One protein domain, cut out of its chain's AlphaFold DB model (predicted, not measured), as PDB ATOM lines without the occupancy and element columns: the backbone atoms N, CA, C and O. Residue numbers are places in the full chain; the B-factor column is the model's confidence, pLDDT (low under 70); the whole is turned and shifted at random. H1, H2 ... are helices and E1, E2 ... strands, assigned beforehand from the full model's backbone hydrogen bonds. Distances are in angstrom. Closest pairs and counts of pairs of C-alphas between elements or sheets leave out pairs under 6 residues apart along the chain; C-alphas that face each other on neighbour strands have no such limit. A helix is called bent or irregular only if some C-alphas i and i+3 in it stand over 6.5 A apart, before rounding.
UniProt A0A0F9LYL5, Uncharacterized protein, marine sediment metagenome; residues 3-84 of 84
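What this domain is: This is residues 3 to 84 of the 84 residues of an uncharacterized protein of marine sediment metagenome (UniProt A0A0F9LYL5). Picture a helical hairpin, H3 and H4, with the short H5 folded back beside the start of H3, and on the other side of the model a smaller pair of helices, H1 and H2, near each other. Between these two halves lies the stretch of residues 3 to 13, which turns back on itself and ends in the short strand E1, while a long link without named elements, residues 31 to 47, arches from H2 over to H3. The printed part has 82 residues with one named strand and five named helices, in the order E1, H1, H2, H3, H4, H5, and its class is mostly helix. It is compact, with a radius of gyration of the C-alphas of 11.9 A and spans of 33 by 29 by 19 A.

Where its parts are: Begin at C-alpha 3 and read on to E1, residues 11 to 13, which starts at C-alpha 11 at (214.937, 262.119, 173.864). H1, residues 14 to 20, follows at once; it is neither bent nor irregular, but only just: C-alphas 17 and 20 are 6.2 A apart. H2 is residues 23 to 30, 10.7 A from first to last C-alpha. Find C-alpha 48 at (207.002, 260.241, 183.432); from there H3 runs 18.2 A to residue 60. H4, residues 64 to 78, is the longest helix, 20.3 A from first to last C-alpha. H5, residues 80 to 83, ends at C-alpha 83 at (211.663, 265.828, 183.219).

How they stand to each other: Look first at H3 and H4, a helical hairpin: they touch, closest at the C-alphas of His 57 and Leu 67, 6.2 A apart, and run opposite ways at a steep tilt of 40 degrees. H5 touches H3 at residues 48 to 49 of H3 alone, where the C-alphas of Arg 49 and Phe 82 are the closest at 5.3 A. H4 and H5 are close but not clearly touching, with the C-alphas of Glu 75 and Phe 82 the closest at 5.9 A. H1 and H4 only just touch, with 3 pairs of C-alphas within 8 A, the closest being Leu 14 and Ala 68 at 7.2 A; of H4, residues 64 to 68 alone take part. H1 and H2 are close but not clearly touching, closest at the C-alphas of Val 17 and Arg 26, 6.2 A apart, and run opposite ways at a shallow tilt of 14 degrees. H2 and H3 are apart. E1 pairs with no named strand, but its residues 11 to 12 pair antiparallel with residues 3 to 4. In H1, H2, H3 and H4 every O i to N i+4 pair is within hydrogen-bond range; H5 is too short for such a pair.

The domain as a whole: The two C-alphas farthest apart, those of Ala 23 and Gly 80, are 32.8 A from each other. The printed part has no cut and ends at residue 84, the chain's last. The link from H2 to H3, 17 residues, is long, and the other links are tight. The mean pLDDT of the printed part is 96.0, and no printed residue is under 70.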
ATOM      1  N   VAL A   3     210.789 262.694 170.159       97.56
ATOM      2  CA  VAL A   3     210.062 261.567 170.735       97.56
ATOM      3  C   VAL A   3     210.935 260.927 171.799       97.56
ATOM      4  O   VAL A   3     212.159 260.894 171.682       97.56
ATOM      5  N   TYR A   4     210.321 260.394 172.847       98.12
ATOM      6  CA  TYR A   4     211.073 259.849 173.973       98.12
ATOM      7  C   TYR A   4     211.013 258.330 173.968       98.12
ATOM      8  O   TYR A   4     209.991 257.711 173.667       98.12
ATOM      9  N   CYS A   5     212.117 257.689 174.341       97.88
ATOM     10  CA  CYS A   5     212.121 256.245 174.495       97.88
ATOM     11  C   CYS A   5     211.068 255.828 175.537       97.88
ATOM     12  O   CYS A   5     211.168 256.203 176.705       97.88
ATOM     13  N   LYS A   6     210.120 254.966 175.154       97.12
ATOM     14  CA  LYS A   6     209.049 254.450 176.035       97.12
ATOM     15  C   LYS A   6     209.554 253.686 177.267       97.12
ATOM     16  O   LYS A   6     208.784 253.388 178.174       97.12
ATOM     17  N   ARG A   7     210.848 253.355 177.294       97.06
ATOM     18  CA  ARG A   7     211.493 252.601 178.370       97.06
ATOM     19  C   ARG A   7     212.283 253.490 179.327       97.06
ATOM     20  O   ARG A   7     212.052 253.433 180.526       97.06
ATOM     21  N   CYS A   8     213.213 254.299 178.820       97.19
ATOM     22  CA  CYS A   8     214.102 255.116 179.660       97.19
ATOM     23  C   CYS A   8     213.869 256.628 179.550       97.19
ATOM     24  O   CYS A   8     214.509 257.385 180.270       97.19
ATOM     25  N   GLY A   9     212.989 257.078 178.653       97.25
ATOM     26  CA  GLY A   9     212.678 258.493 178.444       97.25
ATOM     27  C   GLY A   9     213.780 259.299 177.764       97.25
ATOM     28  O   GLY A   9     213.720 260.522 177.801       97.25
ATOM     29  N   GLU A  10     214.793 258.656 177.184       97.25
ATOM     30  CA  GLU A  10     215.827 259.367 176.426       97.25
ATOM     31  C   GLU A  10     215.183 260.085 175.226       97.25
ATOM     32  O   GLU A  10     214.415 259.427 174.510       97.25
ATOM     33  N   PRO A  11     215.447 261.386 175.015       97.50
ATOM     34  CA  PRO A  11     214.937 262.119 173.864       97.50
ATOM     35  C   PRO A  11     215.657 261.691 172.584       97.50
ATOM     36  O   PRO A  11     216.872 261.497 172.571       97.50
ATOM     37  N   TYR A  12     214.901 261.561 171.502       97.94
ATOM     38  CA  TYR A  12     215.413 261.346 170.157       97.94
ATOM     39  C   TYR A  12     214.693 262.279 169.193       97.94
ATOM     40  O   TYR A  12     213.466 262.372 169.216       97.94
ATOM     41  N   ASP A  13     215.451 262.894 168.292       97.06
ATOM     42  CA  ASP A  13     214.864 263.619 167.174       97.06
ATOM     43  C   ASP A  13     214.088 262.642 166.270       97.06
ATOM     44  O   ASP A  13     214.599 261.587 165.872       97.06
ATOM     45  N   LEU A  14     212.834 262.978 165.949       96.81
ATOM     46  CA  LEU A  14     211.965 262.102 165.163       96.81
ATOM     47  C   LEU A  14     212.537 261.817 163.766       96.81
ATOM     48  O   LEU A  14     212.388 260.699 163.266       96.81
ATOM     49  N   TYR A  15     213.194 262.793 163.134       95.88
ATOM     50  CA  TYR A  15     213.792 262.596 161.816       95.88
ATOM     51  C   TYR A  15     214.922 261.570 161.889       95.88
ATOM     52  O   TYR A  15     214.943 260.643 161.079       95.88
ATOM     53  N   HIS A  16     215.781 261.650 162.907       96.00
ATOM     54  CA  HIS A  16     216.802 260.633 163.155       96.00
ATOM     55  C   HIS A  16     216.182 259.240 163.344       96.00
ATOM     56  O   HIS A  16     216.604 258.280 162.693       96.00
ATOM     57  N   VAL A  17     215.135 259.119 164.171       96.75
ATOM     58  CA  VAL A  17     214.429 257.839 164.372       96.75
ATOM     59  C   VAL A  17     213.852 257.310 163.060       96.75
ATOM     60  O   VAL A  17     213.866 256.105 162.838       96.75
ATOM     61  N   GLN A  18     213.342 258.171 162.179       94.81
ATOM     62  CA  GLN A  18     212.725 257.739 160.926       94.81
ATOM     63  C   GLN A  18     213.723 257.467 159.795       94.81
ATOM     64  O   GLN A  18     213.467 256.562 159.005       94.81
ATOM     65  N   GLN A  19     214.811 258.219 159.675       94.50
ATOM     66  CA  GLN A  19     215.666 258.189 158.481       94.50
ATOM     67  C   GLN A  19     217.031 257.551 158.727       94.50
ATOM     68  O   GLN A  19     217.521 256.827 157.861       94.50
ATOM     69  N   ASP A  20     217.610 257.767 159.907       95.94
ATOM     70  CA  ASP A  20     219.007 257.417 160.185       95.94
ATOM     71  C   ASP A  20     219.146 256.199 161.104       95.94
ATOM     72  O   ASP A  20     220.174 255.522 161.105       95.94
ATOM     73  N   MET A  21     218.117 255.909 161.901       97.00
ATOM     74  CA  MET A  21     218.119 254.777 162.817       97.00
ATOM     75  C   MET A  21     217.957 253.453 162.060       97.00
ATOM     76  O   MET A  21     217.016 253.258 161.283       97.00
ATOM     77  N   GLU A  22     218.847 252.502 162.351       97.12
ATOM     78  CA  GLU A  22     218.810 251.154 161.783       97.12
ATOM     79  C   GLU A  22     217.444 250.490 161.989       97.12
ATOM     80  O   GLU A  22     216.840 250.582 163.060       97.12
ATOM     81  N   ALA A  23     216.952 249.758 160.986       97.06
ATOM     82  CA  ALA A  23     215.568 249.274 160.975       97.06
ATOM     83  C   ALA A  23     215.204 248.413 162.202       97.06
ATOM     84  O   ALA A  23     214.084 248.486 162.714       97.06
ATOM     85  N   THR A  24     216.152 247.609 162.691       97.06
ATOM     86  CA  THR A  24     215.977 246.779 163.892       97.06
ATOM     87  C   THR A  24     216.009 247.599 165.179       97.06
ATOM     88  O   THR A  24     215.324 247.260 166.139       97.06
ATOM     89  N   GLU A  25     216.785 248.678 165.231       97.50
ATOM     90  CA  GLU A  25     216.781 249.618 166.351       97.50
ATOM     91  C   GLU A  25     215.490 250.430 166.379       97.50
ATOM     92  O   GLU A  25     214.824 250.463 167.410       97.50
ATOM     93  N   ARG A  26     215.063 250.957 165.231       97.75
ATOM     94  CA  ARG A  26     213.809 251.697 165.081       97.75
ATOM     95  C   ARG A  26     212.600 250.875 165.504       97.75
ATOM     96  O   ARG A  26     211.740 251.369 166.225       97.75
ATOM     97  N   ARG A  27     212.545 249.602 165.102       97.06
ATOM     98  CA  ARG A  27     211.498 248.684 165.561       97.06
ATOM     99  C   ARG A  27     211.493 248.563 167.087       97.06
ATOM    100  O   ARG A  27     210.459 248.774 167.697       97.06
ATOM    101  N   ARG A  28     212.644 248.273 167.703       97.75
ATOM    102  CA  ARG A  28     212.763 248.139 169.167       97.75
ATOM    103  C   ARG A  28     212.395 249.423 169.910       97.75
ATOM    104  O   ARG A  28     211.805 249.355 170.987       97.75
ATOM    105  N   PHE A  29     212.725 250.577 169.336       97.62
ATOM    106  CA  PHE A  29     212.354 251.882 169.869       97.62
ATOM    107  C   PHE A  29     210.828 252.027 169.950       97.62
ATOM    108  O   PHE A  29     210.293 252.305 171.026       97.62
ATOM    109  N   TRP A  30     210.125 251.767 168.843       96.50
ATOM    110  CA  TRP A  30     208.665 251.880 168.779       96.50
ATOM    111  C   TRP A  30     207.929 250.752 169.509       96.50
ATOM    112  O   TRP A  30     206.900 251.018 170.127       96.50
ATOM    113  N   ASP A  31     208.482 249.541 169.546       96.19
ATOM    114  CA  ASP A  31     207.934 248.401 170.299       96.19
ATOM    115  C   ASP A  31     208.147 248.559 171.825       96.19
ATOM    116  O   ASP A  31     207.628 247.778 172.619       96.19
ATOM    117  N   GLY A  32     208.891 249.583 172.266       96.19
ATOM    118  CA  GLY A  32     209.149 249.858 173.684       96.19
ATOM    119  C   GLY A  32     210.205 248.952 174.327       96.19
ATOM    120  O   GLY A  32     210.426 249.018 175.535       96.19
ATOM    121  N   GLU A  33     210.914 248.149 173.531       96.94
ATOM    122  CA  GLU A  33     212.012 247.287 173.989       96.94
ATOM    123  C   GLU A  33     213.248 248.099 174.423       96.94
ATOM    124  O   GLU A  33     214.055 247.650 175.246       96.94
ATOM    125  N   GLY A  34     213.381 249.323 173.907       96.88
ATOM    126  CA  GLY A  34     214.388 250.299 174.316       96.88
ATOM    127  C   GLY A  34     215.190 250.888 173.156       96.88
ATOM    128  O   GLY A  34     215.305 250.296 172.088       96.88
ATOM    129  N   CYS A  35     215.762 252.068 173.392       97.25
ATOM    130  CA  CYS A  35     216.688 252.748 172.482       97.25
ATOM    131  C   CYS A  35     218.138 252.242 172.624       97.25
ATOM    132  O   CYS A  35     218.446 251.478 173.544       97.25
ATOM    133  N   SER A  36     219.057 252.729 171.783       95.75
ATOM    134  CA  SER A  36     220.500 252.430 171.864       95.75
ATOM    135  C   SER A  36     221.121 252.693 173.240       95.75
ATOM    136  O   SER A  36     222.020 251.959 173.657       95.75
ATOM    137  N   SER A  37     220.628 253.680 173.991       95.31
ATOM    138  CA  SER A  37     221.161 253.991 175.322       95.31
ATOM    139  C   SER A  37     220.789 252.956 176.385       95.31
ATOM    140  O   SER A  37     221.615 252.666 177.259       95.31
ATOM    141  N   CYS A  38     219.586 252.369 176.320       97.12
ATOM    142  CA  CYS A  38     219.046 251.526 177.395       97.12
ATOM    143  C   CYS A  38     218.829 250.054 177.021       97.12
ATOM    144  O   CYS A  38     218.686 249.217 177.917       97.12
ATOM    145  N   TYR A  39     218.789 249.713 175.732       97.12
ATOM    146  CA  TYR A  39     218.552 248.344 175.290       97.12
ATOM    147  C   TYR A  39     219.594 247.383 175.885       97.12
ATOM    148  O   TYR A  39     220.795 247.650 175.871       97.12
ATOM    149  N   GLY A  40     219.123 246.269 176.453       96.12
ATOM    150  CA  GLY A  40     219.968 245.271 177.122       96.12
ATOM    151  C   GLY A  40     220.521 245.688 178.491       96.12
ATOM    152  O   GLY A  40     221.247 244.912 179.109       96.12
ATOM    153  N   LYS A  41     220.176 246.881 178.991       96.44
ATOM    154  CA  LYS A  41     220.572 247.374 180.316       96.44
ATOM    155  C   LYS A  41     219.375 247.395 181.274       96.44
ATOM    156  O   LYS A  41     218.234 247.551 180.815       96.44
ATOM    157  N   PRO A  42     219.599 247.243 182.590       94.69
ATOM    158  CA  PRO A  42     218.557 247.496 183.577       94.69
ATOM    159  C   PRO A  42     218.138 248.971 183.530       94.69
ATOM    160  O   PRO A  42     218.974 249.857 183.364       94.69
ATOM    161  N   VAL A  43     216.838 249.218 183.665       94.31
ATOM    162  CA  VAL A  43     216.256 250.557 183.821       94.31
ATOM    163  C   VAL A  43     215.531 250.541 185.158       94.31
ATOM    164  O   VAL A  43     214.599 249.760 185.332       94.31
ATOM    165  N   GLU A  44     216.011 251.332 186.117       89.62
ATOM    166  CA  GLU A  44     215.528 251.288 187.507       89.62
ATOM    167  C   GLU A  44     214.102 251.826 187.649       89.62
ATOM    168  O   GLU A  44     213.306 251.292 188.418       89.62
ATOM    169  N   ARG A  45     213.776 252.873 186.884       92.25
ATOM    170  CA  ARG A  45     212.446 253.484 186.821       92.25
ATOM    171  C   ARG A  45     212.143 253.955 185.407       92.25
ATOM    172  O   ARG A  45     213.025 254.461 184.718       92.25
ATOM    173  N   THR A  46     210.882 253.839 185.013       94.75
ATOM    174  CA  THR A  46     210.367 254.448 183.784       94.75
ATOM    175  C   THR A  46     209.936 255.884 184.106       94.75
ATOM    176  O   THR A  46     208.978 256.049 184.867       94.75
ATOM    177  N   PRO A  47     210.620 256.923 183.592       96.12
ATOM    178  CA  PRO A  47     210.289 258.318 183.901       96.12
ATOM    179  C   PRO A  47     208.932 258.725 183.318       96.12
ATOM    180  O   PRO A  47     208.419 258.065 182.409       96.12
ATOM    181  N   PHE A  48     208.359 259.827 183.809       96.88
ATOM    182  CA  PHE A  48     207.002 260.241 183.432       96.88
ATOM    183  C   PHE A  48     206.849 260.461 181.919       96.88
ATOM    184  O   PHE A  48     205.971 259.863 181.299       96.88
ATOM    185  N   ARG A  49     207.783 261.176 181.277       97.38
ATOM    186  CA  ARG A  49     207.817 261.353 179.810       97.38
ATOM    187  C   ARG A  49     207.790 260.053 179.003       97.38
ATOM    188  O   ARG A  49     207.170 259.996 177.942       97.38
ATOM    189  N   ALA A  50     208.418 258.986 179.501       97.62
ATOM    190  CA  ALA A  50     208.401 257.684 178.837       97.62
ATOM    191  C   ALA A  50     207.006 257.044 178.912       97.62
ATOM    192  O   ALA A  50     206.535 256.478 177.926       97.62
ATOM    193  N   GLN A  51     206.326 257.194 180.055       97.00
ATOM    194  CA  GLN A  51     204.954 256.721 180.256       97.00
ATOM    195  C   GLN A  51     203.964 257.495 179.379       97.00
ATOM    196  O   GLN A  51     203.142 256.882 178.701       97.00
ATOM    197  N   VAL A  52     204.086 258.826 179.334       97.19
ATOM    198  CA  VAL A  52     203.277 259.690 178.460       97.19
ATOM    199  C   VAL A  52     203.494 259.320 176.993       97.19
ATOM    200  O   VAL A  52     202.526 259.136 176.260       97.19
ATOM    201  N   THR A  53     204.748 259.118 176.576       97.56
ATOM    202  CA  THR A  53     205.062 258.712 175.198       97.56
ATOM    203  C   THR A  53     204.439 257.370 174.836       97.56
ATOM    204  O   THR A  53     203.886 257.231 173.748       97.56
ATOM    205  N   ALA A  54     204.491 256.384 175.733       97.19
ATOM    206  CA  ALA A  54     203.847 255.095 175.508       97.19
ATOM    207  C   ALA A  54     202.324 255.247 175.365       97.19
ATOM    208  O   ALA A  54     201.756 254.786 174.379       97.19
ATOM    209  N   ALA A  55     201.686 255.963 176.296       96.75
ATOM    210  CA  ALA A  55     200.241 256.167 176.295       96.75
ATOM    211  C   ALA A  55     199.746 256.913 175.044       96.75
ATOM    212  O   ALA A  55     198.764 256.498 174.428       96.75
ATOM    213  N   LEU A  56     200.430 257.990 174.645       97.00
ATOM    214  CA  LEU A  56     200.077 258.755 173.449       97.00
ATOM    215  C   LEU A  56     200.329 257.952 172.174       97.00
ATOM    216  O   LEU A  56     199.469 257.920 171.300       97.00
ATOM    217  N   HIS A  57     201.459 257.250 172.068       96.69
ATOM    218  CA  HIS A  57     201.745 256.440 170.886       96.69
ATOM    219  C   HIS A  57     200.682 255.353 170.663       96.69
ATOM    220  O   HIS A  57     200.264 255.125 169.527       96.69
ATOM    221  N   ASP A  58     200.231 254.697 171.735       95.38
ATOM    222  CA  ASP A  58     199.197 253.662 171.659       95.38
ATOM    223  C   ASP A  58     197.834 254.245 171.258       95.38
ATOM    224  O   ASP A  58     197.100 253.628 170.484       95.38
ATOM    225  N   LEU A  59     197.512 255.458 171.721       96.00
ATOM    226  CA  LEU A  59     196.293 256.172 171.337       96.00
ATOM    227  C   LEU A  59     196.311 256.618 169.865       96.00
ATOM    228  O   LEU A  59     195.276 256.595 169.201       96.00
ATOM    229  N   MET A  60     197.473 257.035 169.360       93.31
ATOM    230  CA  MET A  60     197.617 257.682 168.050       93.31
ATOM    231  C   MET A  60     197.825 256.705 166.887       93.31
ATOM    232  O   MET A  60     197.840 257.117 165.730       93.31
ATOM    233  N   GLY A  61     197.957 255.402 167.159       88.69
ATOM    234  CA  GLY A  61     197.879 254.361 166.127       88.69
ATOM    235  C   GLY A  61     198.961 254.433 165.041       88.69
ATOM    236  O   GLY A  61     198.723 253.987 163.921       88.69
ATOM    237  N   GLY A  62     200.138 254.980 165.359       85.94
ATOM    238  CA  GLY A  62     201.274 255.081 164.435       85.94
ATOM    239  C   GLY A  62     201.452 256.441 163.755       85.94
ATOM    240  O   GLY A  62     202.383 256.585 162.963       85.94
ATOM    241  N   ASP A  63     200.624 257.442 164.070       95.75
ATOM    242  CA  ASP A  63     200.905 258.841 163.725       95.75
ATOM    243  C   ASP A  63     202.043 259.393 164.604       95.75
ATOM    244  O   ASP A  63     201.827 259.967 165.673       95.75
ATOM    245  N   VAL A  64     203.282 259.150 164.171       95.25
ATOM    246  CA  VAL A  64     204.491 259.546 164.911       95.25
ATOM    247  C   VAL A  64     204.787 261.043 164.818       95.25
ATOM    248  O   VAL A  64     205.388 261.592 165.740       95.25
ATOM    249  N   ASP A  65     204.341 261.713 163.750       95.69
ATOM    250  CA  ASP A  65     204.485 263.164 163.602       95.69
ATOM    251  C   ASP A  65     203.529 263.883 164.564       95.69
ATOM    252  O   ASP A  65     203.946 264.779 165.302       95.69
ATOM    253  N   GLY A  66     202.269 263.433 164.631       97.19
ATOM    254  CA  GLY A  66     201.298 263.917 165.610       97.19
ATOM    255  C   GLY A  66     201.707 263.606 167.051       97.19
ATOM    256  O   GLY A  66     201.517 264.440 167.940       97.19
ATOM    257  N   LEU A  67     202.307 262.435 167.294       97.56
ATOM    258  CA  LEU A  67     202.865 262.083 168.601       97.56
ATOM    259  C   LEU A  67     203.942 263.078 169.034       97.56
ATOM    260  O   LEU A  67     203.894 263.560 170.162       97.56
ATOM    261  N   ALA A  68     204.895 263.389 168.157       97.50
ATOM    262  CA  ALA A  68     205.980 264.307 168.481       97.50
ATOM    263  C   ALA A  68     205.462 265.727 168.771       97.50
ATOM    264  O   ALA A  68     205.904 266.347 169.734       97.50
ATOM    265  N   ALA A  69     204.462 266.199 168.019       97.50
ATOM    266  CA  ALA A  69     203.790 267.468 168.311       97.50
ATOM    267  C   ALA A  69     203.074 267.446 169.677       97.50
ATOM    268  O   ALA A  69     203.207 268.369 170.475       97.50
ATOM    269  N   SER A  70     202.361 266.359 169.989       97.44
ATOM    270  CA  SER A  70     201.645 266.213 171.269       97.44
ATOM    271  C   SER A  70     202.595 266.132 172.468       97.44
ATOM    272  O   SER A  70     202.245 266.532 173.577       97.44
ATOM    273  N   LEU A  71     203.792 265.583 172.263       97.56
ATOM    274  CA  LEU A  71     204.822 265.494 173.288       97.56
ATOM    275  C   LEU A  71     205.487 266.844 173.571       97.56
ATOM    276  O   LEU A  71     205.784 267.117 174.729       97.56
ATOM    277  N   GLU A  72     205.653 267.696 172.559       97.56
ATOM    278  CA  GLU A  72     206.091 269.087 172.743       97.56
ATOM    279  C   GLU A  72     205.072 269.879 173.583       97.56
ATOM    280  O   GLU A  72     205.439 270.555 174.547       97.56
ATOM    281  N   ASP A  73     203.776 269.712 173.301       97.31
ATOM    282  CA  ASP A  73     202.708 270.295 174.123       97.31
ATOM    283  C   ASP A  73     202.720 269.737 175.557       97.31
ATOM    284  O   ASP A  73     202.542 270.486 176.522       97.31
ATOM    285  N   ALA A  74     202.949 268.428 175.723       96.94
ATOM    286  CA  ALA A  74     203.052 267.796 177.036       96.94
ATOM    287  C   ALA A  74     204.253 268.332 177.833       96.94
ATOM    288  O   ALA A  74     204.116 268.610 179.025       96.94
ATOM    289  N   GLU A  75     205.404 268.530 177.189       96.81
ATOM    290  CA  GLU A  75     206.565 269.162 177.816       96.81
ATOM    291  C   GLU A  75     206.212 270.568 178.324       96.81
ATOM    292  O   GLU A  75     206.481 270.897 179.481       96.81
ATOM    293  N   GLY A  76     205.533 271.375 177.503       96.25
ATOM    294  CA  GLY A  76     205.071 272.706 177.900       96.25
ATOM    295  C   GLY A  76     204.029 272.691 179.027       96.25
ATOM    296  O   GLY A  76     204.069 273.542 179.918       96.25
ATOM    297  N   MET A  77     203.105 271.727 179.012       97.38
ATOM    298  CA  MET A  77     202.017 271.606 179.986       97.38
ATOM    299  C   MET A  77     202.498 271.128 181.362       97.38
ATOM    300  O   MET A  77     202.047 271.654 182.381       97.38
ATOM    301  N   PHE A  78     203.383 270.128 181.398       95.94
ATOM    302  CA  PHE A  78     203.844 269.493 182.637       95.94
ATOM    303  C   PHE A  78     205.170 270.073 183.155       95.94
ATOM    304  O   PHE A  78     205.501 269.904 184.331       95.94
ATOM    305  N   GLY A  79     205.924 270.794 182.321       95.12
ATOM    306  CA  GLY A  79     207.132 271.509 182.725       95.12
ATOM    307  C   GLY A  79     208.143 270.606 183.436       95.12
ATOM    308  O   GLY A  79     208.608 269.615 182.882       95.12
ATOM    309  N   GLY A  80     208.489 270.942 184.682       93.88
ATOM    310  CA  GLY A  80     209.470 270.183 185.468       93.88
ATOM    311  C   GLY A  80     209.092 268.715 185.684       93.88
ATOM    312  O   GLY A  80     209.962 267.859 185.564       93.88
ATOM    313  N   GLU A  81     207.808 268.415 185.905       94.12
ATOM    314  CA  GLU A  81     207.310 267.049 186.145       94.12
ATOM    315  C   GLU A  81     207.574 266.126 184.948       94.12
ATOM    316  O   GLU A  81     207.855 264.939 185.109       94.12
ATOM    317  N   PHE A  82     207.562 266.676 183.731       96.00
ATOM    318  CA  PHE A  82     207.902 265.935 182.517       96.00
ATOM    319  C   PHE A  82     209.334 265.377 182.550       96.00
ATOM    320  O   PHE A  82     209.621 264.281 182.048       96.00
ATOM    321  N   TRP A  83     210.239 266.124 183.177       93.50
ATOM    322  CA  TRP A  83     211.663 265.828 183.219       93.50
ATOM    323  C   TRP A  83     212.096 265.005 184.445       93.50
ATOM    324  O   TRP A  83     213.233 264.522 184.456       93.50
ATOM    325  N   GLU A  84     211.202 264.761 185.409       83.69
ATOM    326  CA  GLU A  84     211.462 263.985 186.638       83.69
ATOM    327  C   GLU A  84     211.591 262.459 186.453       83.69
ATOM    328  O   GLU A  84     210.926 261.811 185.607       83.69
TER     329      GLU A  84